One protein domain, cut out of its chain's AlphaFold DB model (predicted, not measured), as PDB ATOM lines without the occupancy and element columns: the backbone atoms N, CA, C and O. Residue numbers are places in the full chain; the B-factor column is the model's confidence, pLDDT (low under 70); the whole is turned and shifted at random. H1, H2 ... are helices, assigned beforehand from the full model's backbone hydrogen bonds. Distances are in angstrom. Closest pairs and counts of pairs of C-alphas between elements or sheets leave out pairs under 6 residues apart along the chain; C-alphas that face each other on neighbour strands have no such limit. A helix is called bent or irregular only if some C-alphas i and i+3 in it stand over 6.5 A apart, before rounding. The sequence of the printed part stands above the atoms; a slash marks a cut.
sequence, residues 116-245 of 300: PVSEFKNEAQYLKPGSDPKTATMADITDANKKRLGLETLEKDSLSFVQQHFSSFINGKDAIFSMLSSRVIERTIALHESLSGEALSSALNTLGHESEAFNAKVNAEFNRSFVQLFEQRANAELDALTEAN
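Overview. This is residues 116 to 245 of the 300 residues of an uncharacterized protein of Aeromonas veronii Hm21 (UniProt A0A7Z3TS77). What shape do these coordinates make? A long stretch with no named element, residues 116 to 142, leads into two short helices, H1 and H2, and together they make a loose head beside one end of a long helical hairpin of H3 and H4. H4 runs on beyond that end, where its residues 231 to 245 stick out as a single free arm. What is it built of? The printed part has 130 residues with four named helices, in the order H1, H2, H3, H4, and no named strand, and its class is all helix. How open is it? The whole is loose, with a radius of gyration of the C-alphas of 18.8 A, and it spans 70 by 34 by 25 A.

Along the chain. Where do the short helices lie? After residues 116 to 142, H1 holds residues 143 to 148, beginning at C-alpha 143 (-5.919, 106.282, 78.777). H1 is neither bent nor irregular, but only just: C-alphas 144 and 147 are 6.4 A apart. H2 holds residues 156 to 164. Where do the long helices lie? H3, residues 166 to 194, is 42.1 A long from C-alpha 166 at (-11.658, 93.535, 70.359). H4, residues 197 to 245, is 71.1 A long and ends at C-alpha 245 (-7.249, 65.059, 59.070).

Arrangement. How do H3 and H4 stand? They form a helical hairpin and touch, with closest C-alphas of Leu 191 and Leu 200 6.6 A apart, at a shallow tilt of 23 degrees, opposite ways. Where is H2? It is close to H3 but not clearly touching, with closest C-alphas of Val 162 and Phe 169 6.5 A apart, about perpendicular at 82 degrees. It is likewise close to H4 but not clearly touching, with closest C-alphas of Ser 158 and Val 227 6.8 A apart, about perpendicular at 80 degrees. Where is H1? It is apart from H2, H3 and H4. What do the backbones show? Every O i to N i+4 pair is within hydrogen-bond range in H2, against 24 of 25 in H3, 44 of 45 in H4 and 0 of 2 in H1, where 2 of 3 O i to N i+3 pairs are.

Size, cuts and confidence. How large is it? The two C-alphas farthest apart, those of Gly 197 and Asn 245, are 71.1 A apart. Without residues 231 to 245, which stand free, the body spans 49 by 30 by 24 A. How is it linked? The printed part has no cut; the links H2 to H3 and H3 to H4 are tight, and H1 to H2 is short. Where is confidence low? The mean pLDDT of the printed part is 75.5, and it is under 70 at residues 116 to 125, residue 225 and residues 227 to 245.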
ATOM      1  N   PRO A 116     -22.261  90.188  66.389       64.12
ATOM      2  CA  PRO A 116     -21.528  90.479  65.169       64.12
ATOM      3  C   PRO A 116     -20.815  91.836  65.277       64.12
ATOM      4  O   PRO A 116     -21.294  92.758  65.933       64.12
ATOM      5  N   VAL A 117     -19.691  91.998  64.570       64.12
ATOM      6  CA  VAL A 117     -18.915  93.260  64.537       64.12
ATOM      7  C   VAL A 117     -19.767  94.447  64.066       64.12
ATOM      8  O   VAL A 117     -19.539  95.581  64.473       64.12
ATOM      9  N   SER A 118     -20.804  94.200  63.260       64.19
ATOM     10  CA  SER A 118     -21.778  95.215  62.841       64.19
ATOM     11  C   SER A 118     -22.604  95.801  63.992       64.19
ATOM     12  O   SER A 118     -23.110  96.911  63.860       64.19
ATOM     13  N   GLU A 119     -22.740  95.073  65.104       61.91
ATOM     14  CA  GLU A 119     -23.391  95.524  66.339       61.91
ATOM     15  C   GLU A 119     -22.401  96.165  67.322       61.91
ATOM     16  O   GLU A 119     -22.786  96.532  68.433       61.91
ATOM     17  N   PHE A 120     -21.132  96.336  66.935       68.44
ATOM     18  CA  PHE A 120     -20.177  97.091  67.734       68.44
ATOM     19  C   PHE A 120     -20.567  98.569  67.758       68.44
ATOM     20  O   PHE A 120     -20.336  99.328  66.813       68.44
ATOM     21  N   LYS A 121     -21.202  98.972  68.858       63.31
ATOM     22  CA  LYS A 121     -21.614 100.349  69.083       63.31
ATOM     23  C   LYS A 121     -20.478 101.100  69.761       63.31
ATOM     24  O   LYS A 121     -20.141 100.843  70.911       63.31
ATOM     25  N   ASN A 122     -19.929 102.097  69.076       65.38
ATOM     26  CA  ASN A 122     -19.170 103.152  69.742       65.38
ATOM     27  C   ASN A 122     -20.143 104.133  70.370       65.38
ATOM     28  O   ASN A 122     -20.305 105.253  69.888       65.38
ATOM     29  N   GLU A 123     -20.796 103.726  71.453       51.94
ATOM     30  CA  GLU A 123     -21.453 104.678  72.346       51.94
ATOM     31  C   GLU A 123     -20.367 105.451  73.127       51.94
ATOM     32  O   GLU A 123     -20.211 105.332  74.333       51.94
ATOM     33  N   ALA A 124     -19.542 106.188  72.372       51.31
ATOM     34  CA  ALA A 124     -18.717 107.361  72.657       51.31
ATOM     35  C   ALA A 124     -17.830 107.423  73.918       51.31
ATOM     36  O   ALA A 124     -17.184 108.448  74.128       51.31
ATOM     37  N   GLN A 125     -17.753 106.391  74.759       64.12
ATOM     38  CA  GLN A 125     -17.126 106.534  76.077       64.12
ATOM     39  C   GLN A 125     -15.766 105.865  76.242       64.12
ATOM     40  O   GLN A 125     -15.092 106.197  77.210       64.12
ATOM     41  N   TYR A 126     -15.347 104.946  75.365       74.62
ATOM     42  CA  TYR A 126     -14.092 104.193  75.556       74.62
ATOM     43  C   TYR A 126     -12.985 104.584  74.579       74.62
ATOM     44  O   TYR A 126     -11.816 104.678  74.975       74.62
ATOM     45  N   LEU A 127     -13.357 104.817  73.319       81.38
ATOM     46  CA  LEU A 127     -12.424 105.111  72.242       81.38
ATOM     47  C   LEU A 127     -12.009 106.584  72.227       81.38
ATOM     48  O   LEU A 127     -12.699 107.459  72.750       81.38
ATOM     49  N   LYS A 128     -10.855 106.857  71.625       86.44
ATOM     50  CA  LYS A 128     -10.345 108.199  71.380       86.44
ATOM     51  C   LYS A 128     -11.280 108.936  70.413       86.44
ATOM     52  O   LYS A 128     -11.873 108.310  69.529       86.44
ATOM     53  N   PRO A 129     -11.408 110.267  70.543       82.88
ATOM     54  CA  PRO A 129     -12.168 111.062  69.587       82.88
ATOM     55  C   PRO A 129     -11.680 110.823  68.152       82.88
ATOM     56  O   PRO A 129     -10.484 110.918  67.883       82.88
ATOM     57  N   GLY A 130     -12.607 110.522  67.239       78.12
ATOM     58  CA  GLY A 130     -12.312 110.289  65.821       78.12
ATOM     59  C   GLY A 130     -11.961 108.846  65.433       78.12
ATOM     60  O   GLY A 130     -11.832 108.586  64.240       78.12
ATOM     61  N   SER A 131     -11.843 107.906  66.379       83.19
ATOM     62  CA  SER A 131     -11.638 106.487  66.049       83.19
ATOM     63  C   SER A 131     -12.885 105.875  65.393       83.19
ATOM     64  O   SER A 131     -14.006 106.054  65.882       83.19
ATOM     65  N   ASP A 132     -12.688 105.124  64.304       78.88
ATOM     66  CA  ASP A 132     -13.752 104.352  63.658       78.88
ATOM     67  C   ASP A 132     -14.063 103.103  64.498       78.88
ATOM     68  O   ASP A 132     -13.186 102.263  64.691       78.88
ATOM     69  N   PRO A 133     -15.305 102.931  64.976       75.06
ATOM     70  CA  PRO A 133     -15.686 101.791  65.804       75.06
ATOM     71  C   PRO A 133     -15.400 100.458  65.123       75.06
ATOM     72  O   PRO A 133     -14.901  99.529  65.746       75.06
ATOM     73  N   LYS A 134     -15.702 100.362  63.828       74.88
ATOM     74  CA  LYS A 134     -15.694  99.087  63.102       74.88
ATOM     75  C   LYS A 134     -14.288  98.537  62.894       74.88
ATOM     76  O   LYS A 134     -14.135  97.348  62.634       74.88
ATOM     77  N   THR A 135     -13.286  99.400  63.001       79.44
ATOM     78  CA  THR A 135     -11.871  99.079  62.802       79.44
ATOM     79  C   THR A 135     -11.022  99.389  64.036       79.44
ATOM     80  O   THR A 135      -9.805  99.216  64.001       79.44
ATOM     81  N   ALA A 136     -11.655  99.816  65.135       79.88
ATOM     82  CA  ALA A 136     -10.977 100.195  66.362       79.88
ATOM     83  C   ALA A 136     -10.199  99.027  66.969       79.88
ATOM     84  O   ALA A 136     -10.605  97.864  66.930       79.88
ATOM     85  N   THR A 137      -9.079  99.378  67.586       82.81
ATOM     86  CA  THR A 137      -8.155  98.454  68.232       82.81
ATOM     87  C   THR A 137      -7.887  98.873  69.675       82.81
ATOM     88  O   THR A 137      -8.319  99.925  70.148       82.81
ATOM     89  N   MET A 138      -7.084  98.087  70.399       82.25
ATOM     90  CA  MET A 138      -6.615  98.462  71.739       82.25
ATOM     91  C   MET A 138      -5.913  99.828  71.786       82.25
ATOM     92  O   MET A 138      -5.982 100.515  72.807       82.25
ATOM     93  N   ALA A 139      -5.250 100.239  70.700       85.06
ATOM     94  CA  ALA A 139      -4.565 101.527  70.626       85.06
ATOM     95  C   ALA A 139      -5.542 102.712  70.601       85.06
ATOM     96  O   ALA A 139      -5.166 103.827  70.978       85.06
ATOM     97  N   ASP A 140      -6.788 102.466  70.207       86.56
ATOM     98  CA  ASP A 140      -7.847 103.461  70.112       86.56
ATOM     99  C   ASP A 140      -8.532 103.718  71.448       86.56
ATOM    100  O   ASP A 140      -9.337 104.630  71.545       86.56
ATOM    101  N   ILE A 141      -8.202 102.983  72.510       85.12
ATOM    102  CA  ILE A 141      -8.768 103.231  73.836       85.12
ATOM    103  C   ILE A 141      -8.092 104.436  74.491       85.12
ATOM    104  O   ILE A 141      -6.865 104.569  74.506       85.12
ATOM    105  N   THR A 142      -8.906 105.314  75.072       84.31
ATOM    106  CA  THR A 142      -8.432 106.444  75.887       84.31
ATOM    107  C   THR A 142      -7.717 105.963  77.152       84.31
ATOM    108  O   THR A 142      -8.086 104.956  77.753       84.31
ATOM    109  N   ASP A 143      -6.714 106.707  77.616       81.31
ATOM    110  CA  ASP A 143      -5.919 106.282  78.777       81.31
ATOM    111  C   ASP A 143      -6.761 106.125  80.051       81.31
ATOM    112  O   ASP A 143      -6.585 105.156  80.789       81.31
ATOM    113  N   ALA A 144      -7.760 106.993  80.250       77.62
ATOM    114  CA  ALA A 144      -8.714 106.891  81.356       77.62
ATOM    115  C   ALA A 144      -9.494 105.561  81.358       77.62
ATOM    116  O   ALA A 144      -9.846 105.035  82.415       77.62
ATOM    117  N   ASN A 145      -9.741 104.984  80.180       79.19
ATOM    118  CA  ASN A 145     -10.517 103.759  80.043       79.19
ATOM    119  C   ASN A 145      -9.690 102.480  80.111       79.19
ATOM    120  O   ASN A 145     -10.249 101.428  80.415       79.19
ATOM    121  N   LYS A 146      -8.370 102.545  79.904       79.12
ATOM    122  CA  LYS A 146      -7.506 101.357  79.989       79.12
ATOM    123  C   LYS A 146      -7.569 100.694  81.364       79.12
ATOM    124  O   LYS A 146      -7.739  99.476  81.455       79.12
ATOM    125  N   LYS A 147      -7.527 101.511  82.422       77.12
ATOM    126  CA  LYS A 147      -7.688 101.064  83.809       77.12
ATOM    127  C   LYS A 147      -9.099 100.543  84.079       77.12
ATOM    128  O   LYS A 147      -9.261  99.462  84.637       77.12
ATOM    129  N   ARG A 148     -10.127 101.268  83.620       73.25
ATOM    130  CA  ARG A 148     -11.543 100.884  83.790       73.25
ATOM    131  C   ARG A 148     -11.855  99.510  83.189       73.25
ATOM    132  O   ARG A 148     -12.615  98.740  83.770       73.25
ATOM    133  N   LEU A 149     -11.235  99.198  82.054       75.94
ATOM    134  CA  LEU A 149     -11.393  97.931  81.344       75.94
ATOM    135  C   LEU A 149     -10.515  96.798  81.910       75.94
ATOM    136  O   LEU A 149     -10.707  95.635  81.544       75.94
ATOM    137  N   GLY A 150      -9.590  97.106  82.827       75.75
ATOM    138  CA  GLY A 150      -8.686  96.128  83.437       75.75
ATOM    139  C   GLY A 150      -7.705  95.525  82.432       75.75
ATOM    140  O   GLY A 150      -7.441  94.325  82.475       75.75
ATOM    141  N   LEU A 151      -7.225  96.338  81.485       77.88
ATOM    142  CA  LEU A 151      -6.299  95.901  80.433       77.88
ATOM    143  C   LEU A 151      -4.859  95.790  80.926       77.88
ATOM    144  O   LEU A 151      -4.097  94.964  80.439       77.88
ATOM    145  N   GLU A 152      -4.497  96.616  81.902       76.12
ATOM    146  CA  GLU A 152      -3.148  96.698  82.473       76.12
ATOM    147  C   GLU A 152      -2.737  95.448  83.261       76.12
ATOM    148  O   GLU A 152      -1.553  95.216  83.479       76.12
ATOM    149  N   THR A 153      -3.709  94.629  83.664       73.56
ATOM    150  CA  THR A 153      -3.487  93.397  84.432       73.56
ATOM    151  C   THR A 153      -3.491  92.141  83.561       73.56
ATOM    152  O   THR A 153      -3.451  91.037  84.096       73.56
ATOM    153  N   LEU A 154      -3.625  92.280  82.238       75.44
ATOM    154  CA  LEU A 154      -3.633  91.145  81.320       75.44
ATOM    155  C   LEU A 154      -2.204  90.722  80.970       75.44
ATOM    156  O   LEU A 154      -1.356  91.548  80.640       75.44
ATOM    157  N   GLU A 155      -1.961  89.415  80.987       80.88
ATOM    158  CA  GLU A 155      -0.717  88.842  80.478       80.88
ATOM    159  C   GLU A 155      -0.635  88.975  78.949       80.88
ATOM    160  O   GLU A 155      -1.644  89.140  78.257       80.88
ATOM    161  N   LYS A 156       0.583  88.890  78.405       78.81
ATOM    162  CA  LYS A 156       0.868  89.163  76.987       78.81
ATOM    163  C   LYS A 156       0.020  88.326  76.023       78.81
ATOM    164  O   LYS A 156      -0.501  88.867  75.049       78.81
ATOM    165  N   ASP A 157      -0.164  87.044  76.319       76.00
ATOM    166  CA  ASP A 157      -0.931  86.135  75.460       76.00
ATOM    167  C   ASP A 157      -2.434  86.458  75.509       76.00
ATOM    168  O   ASP A 157      -3.111  86.475  74.481       76.00
ATOM    169  N   SER A 158      -2.938  86.855  76.684       77.94
ATOM    170  CA  SER A 158      -4.315  87.337  76.846       77.94
ATOM    171  C   SER A 158      -4.552  88.665  76.117       77.94
ATOM    172  O   SER A 158      -5.617  88.870  75.541       77.94
ATOM    173  N   LEU A 159      -3.563  89.563  76.098       79.56
ATOM    174  CA  LEU A 159      -3.631  90.820  75.344       79.56
ATOM    175  C   LEU A 159      -3.706  90.582  73.835       79.56
ATOM    176  O   LEU A 159      -4.546  91.186  73.171       79.56
ATOM    177  N   SER A 160      -2.864  89.692  73.300       79.12
ATOM    178  CA  SER A 160      -2.902  89.327  71.877       79.12
ATOM    179  C   SER A 160      -4.263  88.751  71.487       79.12
ATOM    180  O   SER A 160      -4.788  89.047  70.416       79.12
ATOM    181  N   PHE A 161      -4.857  87.957  72.374       76.94
ATOM    182  CA  PHE A 161      -6.184  87.402  72.163       76.94
ATOM    183  C   PHE A 161      -7.282  88.480  72.159       76.94
ATOM    184  O   PHE A 161      -8.094  88.553  71.237       76.94
ATOM    185  N   VAL A 162      -7.274  89.375  73.149       79.75
ATOM    186  CA  VAL A 162      -8.219  90.502  73.217       79.75
ATOM    187  C   VAL A 162      -8.128  91.392  71.975       79.75
ATOM    188  O   VAL A 162      -9.154  91.876  71.507       79.75
ATOM    189  N   GLN A 163      -6.936  91.576  71.402       79.56
ATOM    190  CA  GLN A 163      -6.762  92.328  70.155       79.56
ATOM    191  C   GLN A 163      -7.499  91.687  68.971       79.56
ATOM    192  O   GLN A 163      -8.113  92.406  68.188       79.56
ATOM    193  N   GLN A 164      -7.482  90.357  68.859       76.75
ATOM    194  CA  GLN A 164      -8.174  89.635  67.784       76.75
ATOM    195  C   GLN A 164      -9.704  89.675  67.935       76.75
ATOM    196  O   GLN A 164     -10.423  89.622  66.941       76.75
ATOM    197  N   HIS A 165     -10.207  89.816  69.166       77.62
ATOM    198  CA  HIS A 165     -11.641  89.811  69.490       77.62
ATOM    199  C   HIS A 165     -12.114  91.118  70.136       77.62
ATOM    200  O   HIS A 165     -12.995  91.125  71.002       77.62
ATOM    201  N   PHE A 166     -11.523  92.234  69.711       79.88
ATOM    202  CA  PHE A 166     -11.658  93.535  70.359       79.88
ATOM    203  C   PHE A 166     -13.112  93.996  70.526       79.88
ATOM    204  O   PHE A 166     -13.507  94.389  71.622       79.88
ATOM    205  N   SER A 167     -13.932  93.903  69.476       77.00
ATOM    206  CA  SER A 167     -15.328  94.360  69.519       77.00
ATOM    207  C   SER A 167     -16.160  93.602  70.558       77.00
ATOM    208  O   SER A 167     -16.832  94.220  71.383       77.00
ATOM    209  N   SER A 168     -16.063  92.268  70.581       78.12
ATOM    210  CA  SER A 168     -16.742  91.425  71.574       78.12
ATOM    211  C   SER A 168     -16.231  91.694  72.987       78.12
ATOM    212  O   SER A 168     -17.011  91.749  73.938       78.12
ATOM    213  N   PHE A 169     -14.921  91.899  73.136       81.38
ATOM    214  CA  PHE A 169     -14.320  92.232  74.421       81.38
ATOM    215  C   PHE A 169     -14.875  93.553  74.977       81.38
ATOM    216  O   PHE A 169     -15.317  93.602  76.128       81.38
ATOM    217  N   ILE A 170     -14.896  94.611  74.164       80.38
ATOM    218  CA  ILE A 170     -15.348  95.940  74.593       80.38
ATOM    219  C   ILE A 170     -16.848  95.960  74.875       80.38
ATOM    220  O   ILE A 170     -17.239  96.458  75.928       80.38
ATOM    221  N   ASN A 171     -17.675  95.348  74.024       78.38
ATOM    222  CA  ASN A 171     -19.117  95.252  74.273       78.38
ATOM    223  C   ASN A 171     -19.425  94.513  75.584       78.38
ATOM    224  O   ASN A 171     -20.271  94.942  76.369       78.38
ATOM    225  N   GLY A 172     -18.717  93.412  75.854       79.62
ATOM    226  CA  GLY A 172     -18.902  92.649  77.088       79.62
ATOM    227  C   GLY A 172     -18.501  93.433  78.339       79.62
ATOM    228  O   GLY A 172     -19.202  93.392  79.352       79.62
ATOM    229  N   LYS A 173     -17.400  94.188  78.264       81.75
ATOM    230  CA  LYS A 173     -16.949  95.066  79.350       81.75
ATOM    231  C   LYS A 173     -17.891  96.242  79.582       81.75
ATOM    232  O   LYS A 173     -18.160  96.569  80.736       81.75
ATOM    233  N   ASP A 174     -18.417  96.843  78.520       77.19
ATOM    234  CA  ASP A 174     -19.358  97.955  78.627       77.19
ATOM    235  C   ASP A 174     -20.690  97.533  79.259       77.19
ATOM    236  O   ASP A 174     -21.189  98.186  80.177       77.19
ATOM    237  N   ALA A 175     -21.222  96.374  78.868       77.25
ATOM    238  CA  ALA A 175     -22.423  95.821  79.487       77.25
ATOM    239  C   ALA A 175     -22.230  95.548  80.994       77.25
ATOM    240  O   ALA A 175     -23.132  95.799  81.798       77.25
ATOM    241  N   ILE A 176     -21.038  95.096  81.405       74.88
ATOM    242  CA  ILE A 176     -20.683  94.959  82.824       74.88
ATOM    243  C   ILE A 176     -20.616  96.322  83.510       74.88
ATOM    244  O   ILE A 176     -21.180  96.482  84.593       74.88
ATOM    245  N   PHE A 177     -19.956  97.305  82.900       77.25
ATOM    246  CA  PHE A 177     -19.860  98.646  83.464       77.25
ATOM    247  C   PHE A 177     -21.241  99.286  83.648       77.25
ATOM    248  O   PHE A 177     -21.516  99.861  84.702       77.25
ATOM    249  N   SER A 178     -22.128  99.135  82.667       76.81
ATOM    250  CA  SER A 178     -23.510  99.616  82.721       76.81
ATOM    251  C   SER A 178     -24.299  98.938  83.842       76.81
ATOM    252  O   SER A 178     -24.926  99.615  84.656       76.81
ATOM    253  N   MET A 179     -24.200  97.608  83.964       76.56
ATOM    254  CA  MET A 179     -24.816  96.856  85.064       76.56
ATOM    255  C   MET A 179     -24.329  97.344  86.440       76.56
ATOM    256  O   MET A 179     -25.129  97.490  87.366       76.56
ATOM    257  N   LEU A 180     -23.022  97.586  86.587       74.38
ATOM    258  CA  LEU A 180     -22.425  98.074  87.832       74.38
ATOM    259  C   LEU A 180     -22.868  99.503  88.153       74.38
ATOM    260  O   LEU A 180     -23.275  99.781  89.282       74.38
ATOM    261  N   SER A 181     -22.828 100.390  87.160       77.94
ATOM    262  CA  SER A 181     -23.154 101.808  87.317       77.94
ATOM    263  C   SER A 181     -24.605 102.010  87.734       77.94
ATOM    264  O   SER A 181     -24.854 102.721  88.704       77.94
ATOM    265  N   SER A 182     -25.555 101.322  87.092       78.12
ATOM    266  CA  SER A 182     -26.973 101.397  87.467       78.12
ATOM    267  C   SER A 182     -27.201 101.018  88.932       78.12
ATOM    268  O   SER A 182     -27.910 101.714  89.653       78.12
ATOM    269  N   ARG A 183     -26.523  99.975  89.426       76.00
ATOM    270  CA  ARG A 183     -26.665  99.531  90.820       76.00
ATOM    271  C   ARG A 183     -26.032 100.495  91.822       76.00
ATOM    272  O   ARG A 183     -26.574 100.697  92.910       76.00
ATOM    273  N   VAL A 184     -24.875 101.069  91.489       81.88
ATOM    274  CA  VAL A 184     -24.245 102.102  92.328       81.88
ATOM    275  C   VAL A 184     -25.160 103.317  92.421       81.88
ATOM    276  O   VAL A 184     -25.337 103.840  93.518       81.88
ATOM    277  N   ILE A 185     -25.788 103.720  91.313       81.25
ATOM    278  CA  ILE A 185     -26.761 104.817  91.283       81.25
ATOM    279  C   ILE A 185     -27.955 104.500  92.194       81.25
ATOM    280  O   ILE A 185     -28.251 105.291  93.085       81.25
ATOM    281  N   GLU A 186     -28.578 103.326  92.055       86.31
ATOM    282  CA  GLU A 186     -29.704 102.901  92.904       86.31
ATOM    283  C   GLU A 186     -29.354 102.915  94.401       86.31
ATOM    284  O   GLU A 186     -30.095 103.465  95.217       86.31
ATOM    285  N   ARG A 187     -28.195 102.358  94.782       83.06
ATOM    286  CA  ARG A 187     -27.736 102.368  96.183       83.06
ATOM    287  C   ARG A 187     -27.409 103.770  96.676       83.06
ATOM    288  O   ARG A 187     -27.693 104.088  97.826       83.06
ATOM    289  N   THR A 188     -26.825 104.602  95.821       85.38
ATOM    290  CA  THR A 188     -26.518 105.996  96.152       85.38
ATOM    291  C   THR A 188     -27.802 106.761  96.452       85.38
ATOM    292  O   THR A 188     -27.852 107.461  97.460       85.38
ATOM    293  N   ILE A 189     -28.847 106.587  95.637       87.19
ATOM    294  CA  ILE A 189     -30.166 107.194  95.861       87.19
ATOM    295  C   ILE A 189     -30.733 106.747  97.214       87.19
ATOM    296  O   ILE A 189     -31.038 107.591  98.051       87.19
ATOM    297  N   ALA A 190     -30.756 105.438  97.487       89.62
ATOM    298  CA  ALA A 190     -31.274 104.906  98.750       89.62
ATOM    299  C   ALA A 190     -30.513 105.420  99.991       89.62
ATOM    300  O   ALA A 190     -31.106 105.649 101.049       89.62
ATOM    301  N   LEU A 191     -29.195 105.624  99.888       89.81
ATOM    302  CA  LEU A 191     -28.402 106.217 100.969       89.81
ATOM    303  C   LEU A 191     -28.769 107.688 101.202       89.81
ATOM    304  O   LEU A 191     -28.910 108.090 102.353       89.81
ATOM    305  N   HIS A 192     -28.972 108.472 100.139       90.25
ATOM    306  CA  HIS A 192     -29.394 109.874 100.255       90.25
ATOM    307  C   HIS A 192     -30.808 110.024 100.834       90.25
ATOM    308  O   HIS A 192     -31.090 111.020 101.491       90.25
ATOM    309  N   GLU A 193     -31.685 109.043 100.622       93.31
ATOM    310  CA  GLU A 193     -33.031 109.025 101.210       93.31
ATOM    311  C   GLU A 193     -33.028 108.676 102.707       93.31
ATOM    312  O   GLU A 193     -33.944 109.060 103.432       93.31
ATOM    313  N   SER A 194     -32.014 107.944 103.182       91.00
ATOM    314  CA  SER A 194     -31.993 107.358 104.530       91.00
ATOM    315  C   SER A 194     -30.999 108.001 105.498       91.00
ATOM    316  O   SER A 194     -31.183 107.893 106.712       91.00
ATOM    317  N   LEU A 195     -29.955 108.666 104.999       93.56
ATOM    318  CA  LEU A 195     -28.868 109.230 105.800       93.56
ATOM    319  C   LEU A 195     -28.607 110.699 105.443       93.56
ATOM    320  O   LEU A 195     -28.946 111.178 104.366       93.56
ATOM    321  N   SER A 196     -27.936 111.418 106.344       93.69
ATOM    322  CA  SER A 196     -27.455 112.783 106.098       93.69
ATOM    323  C   SER A 196     -26.136 113.055 106.832       93.69
ATOM    324  O   SER A 196     -25.694 112.254 107.660       93.69
ATOM    325  N   GLY A 197     -25.482 114.173 106.501       91.25
ATOM    326  CA  GLY A 197     -24.254 114.624 107.164       91.25
ATOM    327  C   GLY A 197     -23.094 113.625 107.062       91.25
ATOM    328  O   GLY A 197     -22.887 112.987 106.029       91.25
ATOM    329  N   GLU A 198     -22.331 113.483 108.146       92.31
ATOM    330  CA  GLU A 198     -21.154 112.603 108.199       92.31
ATOM    331  C   GLU A 198     -21.496 111.123 107.975       92.31
ATOM    332  O   GLU A 198     -20.727 110.405 107.335       92.31
ATOM    333  N   ALA A 199     -22.670 110.669 108.426       90.56
ATOM    334  CA  ALA A 199     -23.113 109.290 108.230       90.56
ATOM    335  C   ALA A 199     -23.332 108.967 106.743       90.56
ATOM    336  O   ALA A 199     -22.910 107.912 106.270       90.56
ATOM    337  N   LEU A 200     -23.929 109.900 105.991       90.31
ATOM    338  CA  LEU A 200     -24.076 109.769 104.541       90.31
ATOM    339  C   LEU A 200     -22.709 109.771 103.849       90.31
ATOM    340  O   LEU A 200     -22.437 108.898 103.029       90.31
ATOM    341  N   SER A 201     -21.825 110.707 104.210       88.75
ATOM    342  CA  SER A 201     -20.481 110.792 103.622       88.75
ATOM    343  C   SER A 201     -19.675 109.503 103.837       88.75
ATOM    344  O   SER A 201     -19.111 108.953 102.887       88.75
ATOM    345  N   SER A 202     -19.700 108.951 105.053       92.12
ATOM    346  CA  SER A 202     -19.032 107.686 105.372       92.12
ATOM    347  C   SER A 202     -19.639 106.488 104.629       92.12
ATOM    348  O   SER A 202     -18.902 105.588 104.212       92.12
ATOM    349  N   ALA A 203     -20.963 106.460 104.451       84.69
ATOM    350  CA  ALA A 203     -21.643 105.388 103.728       84.69
ATOM    351  C   ALA A 203     -21.339 105.432 102.222       84.69
ATOM    352  O   ALA A 203     -21.068 104.393 101.623       84.69
ATOM    353  N   LEU A 204     -21.306 106.626 101.621       86.06
ATOM    354  CA  LEU A 204     -20.942 106.809 100.213       86.06
ATOM    355  C   LEU A 204     -19.484 106.423  99.942       86.06
ATOM    356  O   LEU A 204     -19.207 105.778  98.933       86.06
ATOM    357  N   ASN A 205     -18.562 106.748 100.853       87.94
ATOM    358  CA  ASN A 205     -17.164 106.335 100.721       87.94
ATOM    359  C   ASN A 205     -17.015 104.804 100.766       87.94
ATOM    360  O   ASN A 205     -16.350 104.201  99.925       87.94
ATOM    361  N   THR A 206     -17.713 104.157 101.707       87.44
ATOM    362  CA  THR A 206     -17.766 102.688 101.790       87.44
ATOM    363  C   THR A 206     -18.331 102.079 100.504       87.44
ATOM    364  O   THR A 206     -17.728 101.163  99.947       87.44
ATOM    365  N   LEU A 207     -19.436 102.625  99.982       83.00
ATOM    366  CA  LEU A 207     -20.041 102.174  98.727       83.00
ATOM    367  C   LEU A 207     -19.074 102.311  97.538       83.00
ATOM    368  O   LEU A 207     -19.028 101.421  96.688       83.00
ATOM    369  N   GLY A 208     -18.286 103.390  97.491       81.50
ATOM    370  CA  GLY A 208     -17.240 103.592  96.488       81.50
ATOM    371  C   GLY A 208     -16.198 102.474  96.507       81.50
ATOM    372  O   GLY A 208     -15.983 101.814  95.489       81.50
ATOM    373  N   HIS A 209     -15.620 102.184  97.674       81.81
ATOM    374  CA  HIS A 209     -14.631 101.112  97.825       81.81
ATOM    375  C   HIS A 209     -15.199  99.717  97.530       81.81
ATOM    376  O   HIS A 209     -14.548  98.902  96.873       81.81
ATOM    377  N   GLU A 210     -16.422  99.429  97.983       79.88
ATOM    378  CA  GLU A 210     -17.096  98.163  97.680       79.88
ATOM    379  C   GLU A 210     -17.352  98.001  96.180       79.88
ATOM    380  O   GLU A 210     -17.161  96.910  95.634       79.88
ATOM    381  N   SER A 211     -17.747  99.083  95.504       79.25
ATOM    382  CA  SER A 211     -17.953  99.109  94.056       79.25
ATOM    383  C   SER A 211     -16.656  98.833  93.297       79.25
ATOM    384  O   SER A 211     -16.635  97.976  92.415       79.25
ATOM    385  N   GLU A 212     -15.551  99.483  93.670       81.31
ATOM    386  CA  GLU A 212     -14.239  99.256  93.053       81.31
ATOM    387  C   GLU A 212     -13.756  97.811  93.238       81.31
ATOM    388  O   GLU A 212     -13.355  97.155  92.273       81.31
ATOM    389  N   ALA A 213     -13.851  97.282  94.462       80.06
ATOM    390  CA  ALA A 213     -13.469  95.904  94.760       80.06
ATOM    391  C   ALA A 213     -14.339  94.892  94.001       80.06
ATOM    392  O   ALA A 213     -13.850  93.859  93.532       80.06
ATOM    393  N   PHE A 214     -15.635  95.174  93.866       74.62
ATOM    394  CA  PHE A 214     -16.549  94.330  93.113       74.62
ATOM    395  C   PHE A 214     -16.277  94.394  91.603       74.62
ATOM    396  O   PHE A 214     -16.194  93.349  90.956       74.62
ATOM    397  N   ASN A 215     -16.033  95.588  91.060       77.25
ATOM    398  CA  ASN A 215     -15.628  95.789  89.671       77.25
ATOM    399  C   ASN A 215     -14.350  95.002  89.342       77.25
ATOM    400  O   ASN A 215     -14.319  94.263  88.361       77.25
ATOM    401  N   ALA A 216     -13.328  95.061  90.202       77.44
ATOM    402  CA  ALA A 216     -12.097  94.290  90.025       77.44
ATOM    403  C   ALA A 216     -12.359  92.772  89.937       77.44
ATOM    404  O   ALA A 216     -11.829  92.104  89.048       77.44
ATOM    405  N   LYS A 217     -13.224  92.227  90.805       75.06
ATOM    406  CA  LYS A 217     -13.607  90.802  90.783       75.06
ATOM    407  C   LYS A 217     -14.359  90.421  89.510       75.06
ATOM    408  O   LYS A 217     -14.049  89.400  88.902       75.06
ATOM    409  N   VAL A 218     -15.336  91.232  89.104       73.44
ATOM    410  CA  VAL A 218     -16.116  90.987  87.885       73.44
ATOM    411  C   VAL A 218     -15.224  91.087  86.646       73.44
ATOM    412  O   VAL A 218     -15.325  90.248  85.757       73.44
ATOM    413  N   ASN A 219     -14.298  92.047  86.610       77.38
ATOM    414  CA  ASN A 219     -13.320  92.180  85.536       77.38
ATOM    415  C   ASN A 219     -12.367  90.988  85.458       77.38
ATOM    416  O   ASN A 219     -12.104  90.510  84.354       77.38
ATOM    417  N   ALA A 220     -11.882  90.496  86.598       77.50
ATOM    418  CA  ALA A 220     -11.042  89.306  86.648       77.50
ATOM    419  C   ALA A 220     -11.797  88.066  86.143       77.50
ATOM    420  O   ALA A 220     -11.271  87.338  85.304       77.50
ATOM    421  N   GLU A 221     -13.044  87.850  86.579       72.81
ATOM    422  CA  GLU A 221     -13.833  86.695  86.128       72.81
ATOM    423  C   GLU A 221     -14.284  86.823  84.669       72.81
ATOM    424  O   GLU A 221     -14.318  85.816  83.962       72.81
ATOM    425  N   PHE A 222     -14.576  88.037  84.186       79.25
ATOM    426  CA  PHE A 222     -14.802  88.292  82.763       79.25
ATOM    427  C   PHE A 222     -13.561  87.922  81.967       79.25
ATOM    428  O   PHE A 222     -13.669  87.119  81.054       79.25
ATOM    429  N   ASN A 223     -12.388  88.459  82.322       77.56
ATOM    430  CA  ASN A 223     -11.143  88.197  81.597       77.56
ATOM    431  C   ASN A 223     -10.844  86.692  81.586       77.56
ATOM    432  O   ASN A 223     -10.592  86.122  80.530       77.56
ATOM    433  N   ARG A 224     -10.975  86.034  82.743       74.12
ATOM    434  CA  ARG A 224     -10.815  84.584  82.881       74.12
ATOM    435  C   ARG A 224     -11.796  83.815  81.999       74.12
ATOM    436  O   ARG A 224     -11.373  82.931  81.270       74.12
ATOM    437  N   SER A 225     -13.084  84.148  82.038       69.69
ATOM    438  CA  SER A 225     -14.121  83.468  81.247       69.69
ATOM    439  C   SER A 225     -13.977  83.737  79.752       69.69
ATOM    440  O   SER A 225     -14.195  82.838  78.948       69.69
ATOM    441  N   PHE A 226     -13.603  84.961  79.382       74.88
ATOM    442  CA  PHE A 226     -13.396  85.387  78.005       74.88
ATOM    443  C   PHE A 226     -12.217  84.637  77.379       74.88
ATOM    444  O   PHE A 226     -12.342  84.108  76.281       74.88
ATOM    445  N   VAL A 227     -11.118  84.488  78.122       67.75
ATOM    446  CA  VAL A 227      -9.955  83.696  77.701       67.75
ATOM    447  C   VAL A 227     -10.252  82.185  77.731       67.75
ATOM    448  O   VAL A 227      -9.978  81.490  76.757       67.75
ATOM    449  N   GLN A 228     -10.891  81.660  78.786       65.38
ATOM    450  CA  GLN A 228     -11.204  80.223  78.922       65.38
ATOM    451  C   GLN A 228     -12.190  79.698  77.873       65.38
ATOM    452  O   GLN A 228     -12.032  78.578  77.388       65.38
ATOM    453  N   LEU A 229     -13.217  80.475  77.512       61.41
ATOM    454  CA  LEU A 229     -14.146  80.095  76.441       61.41
ATOM    455  C   LEU A 229     -13.431  79.986  75.085       61.41
ATOM    456  O   LEU A 229     -13.884  79.248  74.212       61.41
ATOM    457  N   PHE A 230     -12.299  80.669  74.921       59.12
ATOM    458  CA  PHE A 230     -11.505  80.598  73.707       59.12
ATOM    459  C   PHE A 230     -10.468  79.479  73.708       59.12
ATOM    460  O   PHE A 230     -10.305  78.854  72.668       59.12
ATOM    461  N   GLU A 231      -9.855  79.119  74.842       50.97
ATOM    462  CA  GLU A 231      -9.107  77.850  74.937       50.97
ATOM    463  C   GLU A 231     -10.001  76.667  74.544       50.97
ATOM    464  O   GLU A 231      -9.582  75.774  73.815       50.97
ATOM    465  N   GLN A 232     -11.272  76.691  74.956       56.53
ATOM    466  CA  GLN A 232     -12.248  75.682  74.544       56.53
ATOM    467  C   GLN A 232     -12.547  75.717  73.042       56.53
ATOM    468  O   GLN A 232     -12.681  74.655  72.441       56.53
ATOM    469  N   ARG A 233     -12.627  76.899  72.418       55.81
ATOM    470  CA  ARG A 233     -12.841  77.023  70.967       55.81
ATOM    471  C   ARG A 233     -11.605  76.630  70.158       55.81
ATOM    472  O   ARG A 233     -11.758  75.916  69.179       55.81
ATOM    473  N   ALA A 234     -10.412  77.037  70.577       50.69
ATOM    474  CA  ALA A 234      -9.151  76.652  69.952       50.69
ATOM    475  C   ALA A 234      -8.932  75.136  70.046       50.69
ATOM    476  O   ALA A 234      -8.552  74.516  69.059       50.69
ATOM    477  N   ASN A 235      -9.259  74.526  71.189       51.97
ATOM    478  CA  ASN A 235      -9.249  73.071  71.335       51.97
ATOM    479  C   ASN A 235     -10.330  72.407  70.475       51.97
ATOM    480  O   ASN A 235     -10.032  71.429  69.812       51.97
ATOM    481  N   ALA A 236     -11.547  72.954  70.402       54.59
ATOM    482  CA  ALA A 236     -12.604  72.401  69.552       54.59
ATOM    483  C   ALA A 236     -12.296  72.528  68.048       54.59
ATOM    484  O   ALA A 236     -12.605  71.621  67.280       54.59
ATOM    485  N   GLU A 237     -11.678  73.628  67.611       50.38
ATOM    486  CA  GLU A 237     -11.195  73.803  66.236       50.38
ATOM    487  C   GLU A 237     -10.004  72.880  65.952       50.38
ATOM    488  O   GLU A 237      -9.963  72.261  64.892       50.38
ATOM    489  N   LEU A 238      -9.079  72.709  66.901       43.28
ATOM    490  CA  LEU A 238      -7.983  71.744  66.803       43.28
ATOM    491  C   LEU A 238      -8.494  70.295  66.755       43.28
ATOM    492  O   LEU A 238      -8.001  69.506  65.949       43.28
ATOM    493  N   ASP A 239      -9.497  69.952  67.558       50.56
ATOM    494  CA  ASP A 239     -10.158  68.647  67.566       50.56
ATOM    495  C   ASP A 239     -10.886  68.416  66.238       50.56
ATOM    496  O   ASP A 239     -10.700  67.377  65.608       50.56
ATOM    497  N   ALA A 240     -11.629  69.409  65.739       58.19
ATOM    498  CA  ALA A 240     -12.300  69.339  64.441       58.19
ATOM    499  C   ALA A 240     -11.304  69.189  63.277       58.19
ATOM    500  O   ALA A 240     -11.533  68.398  62.358       58.19
ATOM    501  N   LEU A 241     -10.177  69.905  63.320       45.31
ATOM    502  CA  LEU A 241      -9.085  69.770  62.352       45.31
ATOM    503  C   LEU A 241      -8.411  68.394  62.455       45.31
ATOM    504  O   LEU A 241      -8.103  67.781  61.432       45.31
ATOM    505  N   THR A 242      -8.231  67.869  63.667       52.94
ATOM    506  CA  THR A 242      -7.665  66.536  63.918       52.94
ATOM    507  C   THR A 242      -8.596  65.434  63.417       52.94
ATOM    508  O   THR A 242      -8.145  64.489  62.764       52.94
ATOM    509  N   GLU A 243      -9.903  65.561  63.639       59.38
ATOM    510  CA  GLU A 243     -10.915  64.657  63.100       59.38
ATOM    511  C   GLU A 243     -10.978  64.717  61.574       59.38
ATOM    512  O   GLU A 243     -11.021  63.670  60.923       59.38
ATOM    513  N   ALA A 244     -10.950  65.917  60.988       57.81
ATOM    514  CA  ALA A 244     -10.932  66.102  59.541       57.81
ATOM    515  C   ALA A 244      -9.683  65.470  58.908       57.81
ATOM    516  O   ALA A 244      -9.800  64.753  57.915       57.81
ATOM    517  N   ASN A 245      -8.510  65.650  59.519       45.72
ATOM    518  CA  ASN A 245      -7.249  65.059  59.070       45.72
ATOM    519  C   ASN A 245      -7.240  63.524  59.245       45.72
ATOM    520  O   ASN A 245      -6.845  62.776  58.354       45.72
TER     521      ASN A 245